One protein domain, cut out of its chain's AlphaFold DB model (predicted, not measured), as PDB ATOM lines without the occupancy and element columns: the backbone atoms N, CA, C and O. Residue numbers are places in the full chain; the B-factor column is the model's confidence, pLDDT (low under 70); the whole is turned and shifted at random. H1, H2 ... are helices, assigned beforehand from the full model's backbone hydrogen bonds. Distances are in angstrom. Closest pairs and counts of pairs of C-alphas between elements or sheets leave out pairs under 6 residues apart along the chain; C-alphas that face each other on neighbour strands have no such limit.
ATOM      1  N   LEU A 287     -12.600  44.758 -17.493       90.06
ATOM      2  CA  LEU A 287     -13.054  44.181 -18.765       90.06
ATOM      3  C   LEU A 287     -14.414  43.476 -18.659       90.06
ATOM      4  O   LEU A 287     -15.186  43.496 -19.618       90.06
ATOM      5  N   SER A 288     -14.740  42.896 -17.497       92.12
ATOM      6  CA  SER A 288     -16.025  42.215 -17.285       92.12
ATOM      7  C   SER A 288     -17.237  43.152 -17.378       92.12
ATOM      8  O   SER A 288     -18.325  42.705 -17.733       92.12
ATOM      9  N   GLN A 289     -17.050  44.451 -17.117       91.19
ATOM     10  CA  GLN A 289     -18.129  45.445 -17.048       91.19
ATOM     11  C   GLN A 289     -17.971  46.597 -18.047       91.19
ATOM     12  O   GLN A 289     -18.960  47.242 -18.378       91.19
ATOM     13  N   ALA A 290     -16.767  46.841 -18.578       88.06
ATOM     14  CA  ALA A 290     -16.467  48.002 -19.421       88.06
ATOM     15  C   ALA A 290     -17.379  48.128 -20.656       88.06
ATOM     16  O   ALA A 290     -17.702  49.232 -21.087       88.06
ATOM     17  N   HIS A 291     -17.850  47.006 -21.208       88.31
ATOM     18  CA  HIS A 291     -18.751  47.005 -22.361       88.31
ATOM     19  C   HIS A 291     -20.118  47.657 -22.092       88.31
ATOM     20  O   HIS A 291     -20.781  48.047 -23.050       88.31
ATOM     21  N   LEU A 292     -20.525  47.774 -20.823       91.50
ATOM     22  CA  LEU A 292     -21.778  48.401 -20.394       91.50
ATOM     23  C   LEU A 292     -21.688  49.935 -20.342       91.50
ATOM     24  O   LEU A 292     -22.719  50.596 -20.280       91.50
ATOM     25  N   PHE A 293     -20.476  50.498 -20.372       93.88
ATOM     26  CA  PHE A 293     -20.212  51.916 -20.100       93.88
ATOM     27  C   PHE A 293     -19.310  52.565 -21.164       93.88
ATOM     28  O   PHE A 293     -18.572  53.499 -20.868       93.88
ATOM     29  N   LYS A 294     -19.335  52.060 -22.404       87.31
ATOM     30  CA  LYS A 294     -18.395  52.458 -23.474       87.31
ATOM     31  C   LYS A 294     -18.380  53.957 -23.782       87.31
ATOM     32  O   LYS A 294     -17.336  54.468 -24.166       87.31
ATOM     33  N   ASP A 295     -19.513  54.627 -23.595       91.62
ATOM     34  CA  ASP A 295     -19.688  56.049 -23.902       91.62
ATOM     35  C   ASP A 295     -19.640  56.942 -22.643       91.62
ATOM     36  O   ASP A 295     -19.878  58.146 -22.728       91.62
ATOM     37  N   ASP A 296     -19.354  56.379 -21.460       96.62
ATOM     38  CA  ASP A 296     -19.245  57.157 -20.221       96.62
ATOM     39  C   ASP A 296     -17.944  57.977 -20.205       96.62
ATOM     40  O   ASP A 296     -16.839  57.432 -20.240       96.62
ATOM     41  N   GLU A 297     -18.062  59.305 -20.112       94.12
ATOM     42  CA  GLU A 297     -16.904  60.207 -20.156       94.12
ATOM     43  C   GLU A 297     -15.886  59.967 -19.033       94.12
ATOM     44  O   GLU A 297     -14.690  60.199 -19.230       94.12
ATOM     45  N   LYS A 298     -16.323  59.531 -17.842       92.75
ATOM     46  CA  LYS A 298     -15.397  59.275 -16.729       92.75
ATOM     47  C   LYS A 298     -14.601  58.008 -16.991       92.75
ATOM     48  O   LYS A 298     -13.396  57.999 -16.745       92.75
ATOM     49  N   LEU A 299     -15.257  56.969 -17.510       91.19
ATOM     50  CA  LEU A 299     -14.571  55.745 -17.902       91.19
ATOM     51  C   LEU A 299     -13.603  55.997 -19.063       91.19
ATOM     52  O   LEU A 299     -12.483  55.504 -19.012       91.19
ATOM     53  N   LEU A 300     -13.982  56.805 -20.058       90.88
ATOM     54  CA  LEU A 300     -13.096  57.169 -21.171       90.88
ATOM     55  C   LEU A 300     -11.816  57.874 -20.690       90.88
ATOM     56  O   LEU A 300     -10.722  57.462 -21.070       90.88
ATOM     57  N   ARG A 301     -11.918  58.857 -19.784       92.38
ATOM     58  CA  ARG A 301     -10.729  59.518 -19.202       92.38
ATOM     59  C   ARG A 301      -9.851  58.553 -18.406       92.38
ATOM     60  O   ARG A 301      -8.632  58.584 -18.542       92.38
ATOM     61  N   ALA A 302     -10.459  57.679 -17.604       90.62
ATOM     62  CA  ALA A 302      -9.716  56.667 -16.854       90.62
ATOM     63  C   ALA A 302      -9.006  55.664 -17.785       90.62
ATOM     64  O   ALA A 302      -7.902  55.216 -17.484       90.62
ATOM     65  N   MET A 303      -9.618  55.329 -18.927       91.12
ATOM     66  CA  MET A 303      -9.011  54.478 -19.952       91.12
ATOM     67  C   MET A 303      -7.829  55.155 -20.654       91.12
ATOM     68  O   MET A 303      -6.849  54.469 -20.950       91.12
ATOM     69  N   ASP A 304      -7.886  56.470 -20.882       88.38
ATOM     70  CA  ASP A 304      -6.760  57.233 -21.434       88.38
ATOM     71  C   ASP A 304      -5.555  57.226 -20.480       88.38
ATOM     72  O   ASP A 304      -4.440  56.907 -20.902       88.38
ATOM     73  N   GLU A 305      -5.771  57.512 -19.190       86.75
ATOM     74  CA  GLU A 305      -4.724  57.454 -18.155       86.75
ATOM     75  C   GLU A 305      -4.122  56.045 -18.053       86.75
ATOM     76  O   GLU A 305      -2.907  55.861 -18.169       86.75
ATOM     77  N   PHE A 306      -4.981  55.024 -17.943       90.94
ATOM     78  CA  PHE A 306      -4.562  53.624 -17.917       90.94
ATOM     79  C   PHE A 306      -3.732  53.240 -19.153       90.94
ATOM     80  O   PHE A 306      -2.708  52.563 -19.031       90.94
ATOM     81  N   GLY A 307      -4.161  53.659 -20.347       87.81
ATOM     82  CA  GLY A 307      -3.471  53.372 -21.599       87.81
ATOM     83  C   GLY A 307      -2.061  53.965 -21.639       87.81
ATOM     84  O   GLY A 307      -1.120  53.270 -22.033       87.81
ATOM     85  N   GLN A 308      -1.896  55.213 -21.191       85.62
ATOM     86  CA  GLN A 308      -0.589  55.874 -21.115       85.62
ATOM     87  C   GLN A 308       0.364  55.138 -20.166       85.62
ATOM     88  O   GLN A 308       1.481  54.788 -20.567       85.62
ATOM     89  N   ASP A 309      -0.101  54.820 -18.958       87.00
ATOM     90  CA  ASP A 309       0.693  54.119 -17.946       87.00
ATOM     91  C   ASP A 309       1.086  52.708 -18.404       87.00
ATOM     92  O   ASP A 309       2.247  52.293 -18.280       87.00
ATOM     93  N   ALA A 310       0.143  51.969 -18.998       88.06
ATOM     94  CA  ALA A 310       0.388  50.631 -19.522       88.06
ATOM     95  C   ALA A 310       1.426  50.648 -20.656       88.06
ATOM     96  O   ALA A 310       2.357  49.838 -20.653       88.06
ATOM     97  N   ILE A 311       1.318  51.589 -21.602       84.56
ATOM     98  CA  ILE A 311       2.296  51.753 -22.690       84.56
ATOM     99  C   ILE A 311       3.677  52.088 -22.124       84.56
ATOM    100  O   ILE A 311       4.676  51.484 -22.534       84.56
ATOM    101  N   GLN A 312       3.750  53.013 -21.166       81.81
ATOM    102  CA  GLN A 312       5.007  53.400 -20.540       81.81
ATOM    103  C   GLN A 312       5.673  52.205 -19.850       81.81
ATOM    104  O   GLN A 312       6.844  51.928 -20.126       81.81
ATOM    105  N   LEU A 313       4.931  51.446 -19.038       83.50
ATOM    106  CA  LEU A 313       5.429  50.248 -18.359       83.50
ATOM    107  C   LEU A 313       5.945  49.200 -19.356       83.50
ATOM    108  O   LEU A 313       7.050  48.674 -19.209       83.50
ATOM    109  N   MET A 314       5.184  48.942 -20.418       82.12
ATOM    110  CA  MET A 314       5.550  48.002 -21.480       82.12
ATOM    111  C   MET A 314       6.814  48.432 -22.236       82.12
ATOM    112  O   MET A 314       7.648  47.591 -22.593       82.12
ATOM    113  N   SER A 315       6.997  49.737 -22.460       79.56
ATOM    114  CA  SER A 315       8.144  50.286 -23.195       79.56
ATOM    115  C   SER A 315       9.492  49.988 -22.522       79.56
ATOM    116  O   SER A 315      10.495  49.786 -23.219       79.56
ATOM    117  N   VAL A 316       9.503  49.869 -21.186       79.12
ATOM    118  CA  VAL A 316      10.687  49.521 -20.383       79.12
ATOM    119  C   VAL A 316      11.247  48.156 -20.793       79.12
ATOM    120  O   VAL A 316      12.461  47.996 -20.948       79.12
ATOM    121  N   PHE A 317      10.369  47.180 -21.037       74.38
ATOM    122  CA  PHE A 317      10.743  45.810 -21.405       74.38
ATOM    123  C   PHE A 317      10.868  45.617 -22.916       74.38
ATOM    124  O   PHE A 317      11.694  44.819 -23.374       74.38
ATOM    125  N   ASN A 318      10.104  46.390 -23.695       64.38
ATOM    126  CA  ASN A 318      10.130  46.364 -25.152       64.38
ATOM    127  C   ASN A 318      11.557  46.620 -25.677       64.38
ATOM    128  O   ASN A 318      12.081  45.837 -26.464       64.38
ATOM    129  N   ARG A 319      12.281  47.611 -25.136       59.03
ATOM    130  CA  ARG A 319      13.650  47.926 -25.594       59.03
ATOM    131  C   ARG A 319      14.682  46.813 -25.349       59.03
ATOM    132  O   ARG A 319      15.626  46.713 -26.127       59.03
ATOM    133  N   LYS A 320      14.507  45.958 -24.333       56.78
ATOM    134  CA  LYS A 320      15.535  44.991 -23.889       56.78
ATOM    135  C   LYS A 320      15.246  43.515 -24.191       56.78
ATOM    136  O   LYS A 320      16.186  42.730 -24.204       56.78
ATOM    137  N   HIS A 321      14.001  43.117 -24.482       65.12
ATOM    138  CA  HIS A 321      13.653  41.695 -24.647       65.12
ATOM    139  C   HIS A 321      12.908  41.396 -25.959       65.12
ATOM    140  O   HIS A 321      11.690  41.538 -26.050       65.12
ATOM    141  N   ALA A 322      13.631  40.907 -26.975       67.00
ATOM    142  CA  ALA A 322      13.063  40.525 -28.279       67.00
ATOM    143  C   ALA A 322      11.984  39.424 -28.176       67.00
ATOM    144  O   ALA A 322      10.965  39.477 -28.859       67.00
ATOM    145  N   ALA A 323      12.157  38.464 -27.262       68.06
ATOM    146  CA  ALA A 323      11.164  37.417 -27.013       68.06
ATOM    147  C   ALA A 323       9.875  37.947 -26.357       68.06
ATOM    148  O   ALA A 323       8.807  37.375 -26.548       68.06
ATOM    149  N   PHE A 324       9.963  39.031 -25.579       71.00
ATOM    150  CA  PHE A 324       8.792  39.673 -24.979       71.00
ATOM    151  C   PHE A 324       7.970  40.417 -26.034       71.00
ATOM    152  O   PHE A 324       6.756  40.247 -26.075       71.00
ATOM    153  N   ARG A 325       8.642  41.151 -26.934       67.12
ATOM    154  CA  ARG A 325       8.013  41.805 -28.095       67.12
ATOM    155  C   ARG A 325       7.179  40.839 -28.921       67.12
ATOM    156  O   ARG A 325       5.987  41.060 -29.092       67.12
ATOM    157  N   LYS A 326       7.801  39.734 -29.341       70.88
ATOM    158  CA  LYS A 326       7.160  38.729 -30.191       70.88
ATOM    159  C   LYS A 326       5.869  38.181 -29.566       70.88
ATOM    160  O   LYS A 326       4.855  38.117 -30.244       70.88
ATOM    161  N   ARG A 327       5.874  37.883 -28.260       71.06
ATOM    162  CA  ARG A 327       4.678  37.388 -27.551       71.06
ATOM    163  C   ARG A 327       3.539  38.404 -27.514       71.06
ATOM    164  O   ARG A 327       2.386  38.025 -27.676       71.06
ATOM    165  N   ILE A 328       3.844  39.679 -27.280       69.50
ATOM    166  CA  ILE A 328       2.822  40.735 -27.244       69.50
ATOM    167  C   ILE A 328       2.235  40.943 -28.641       69.50
ATOM    168  O   ILE A 328       1.020  40.940 -28.789       69.50
ATOM    169  N   GLU A 329       3.078  41.046 -29.667       67.50
ATOM    170  CA  GLU A 329       2.645  41.216 -31.061       67.50
ATOM    171  C   GLU A 329       1.795  40.039 -31.565       67.50
ATOM    172  O   GLU A 329       0.860  40.245 -32.331       67.50
ATOM    173  N   GLU A 330       2.081  38.817 -31.109       69.88
ATOM    174  CA  GLU A 330       1.278  37.619 -31.396       69.88
ATOM    175  C   GLU A 330      -0.067  37.598 -30.655       69.88
ATOM    176  O   GLU A 330      -1.006  36.984 -31.141       69.88
ATOM    177  N   THR A 331      -0.181  38.267 -29.503       63.12
ATOM    178  CA  THR A 331      -1.432  38.323 -28.718       63.12
ATOM    179  C   THR A 331      -2.387  39.416 -29.222       63.12
ATOM    180  O   THR A 331      -3.580  39.366 -28.946       63.12
ATOM    181  N   TRP A 332      -1.865  40.423 -29.932       52.81
ATOM    182  CA  TRP A 332      -2.633  41.550 -30.481       52.81
ATOM    183  C   TRP A 332      -3.153  41.322 -31.915       52.81
ATOM    184  O   TRP A 332      -3.912  42.157 -32.406       52.81
ATOM    185  N   LYS A 333      -2.739  40.242 -32.590       42.69
ATOM    186  CA  LYS A 333      -3.245  39.828 -33.912       42.69
ATOM    187  C   LYS A 333      -4.419  38.868 -33.790       42.69
ATOM    188  O   LYS A 333      -5.312  38.964 -34.656       42.69
TER     189      LYS A 333
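This is residues 287 to 333 of the 333 residues of an uncharacterized protein of Lentisphaerae bacterium (UniProt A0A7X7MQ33). One long helix, H2, makes the long side of an open bracket; at its far end H3 turns back, and at its near end a short link leads to the small helix H1. The 47 printed residues, all helix by class with three named helices in the order H1, H2, H3, are only just loose, close to extended, with a radius of gyration of the C-alphas of 13.9 A and spans of 37 by 20 by 13 A.

Find C-alpha 297 at (-16.904, 60.207, -20.156); from there H2, residues 297 to 318, runs 30.8 A to C-alpha 318 at (10.130, 46.364, -25.152). H3, residues 322 to 331, covers 14.7 A, and H1 is residues 287 to 290.

Look at Asn 318 and Arg 325, the closest C-alphas of H2 and H3 at 5.8 A: the two helices only just touch, with 3 pairs within 8 A, only at the corner and with residues 317 to 318 of H2 alone. They run opposite ways at a shallow tilt of 34 degrees, only just short of steep. H1 is apart from H3 and only just apart from H2, at 8.1 A. Every O i to N i+4 pair is within hydrogen-bond range in H3, and 16 of 18 in H2; H1 is too short for one.

The C-alphas farthest apart, of Leu 292 and Lys 320, are 37.6 A apart. The printed part has no cut and no long link; pLDDT is under 70 at residues 318 to 323, 325 and 328 to 333.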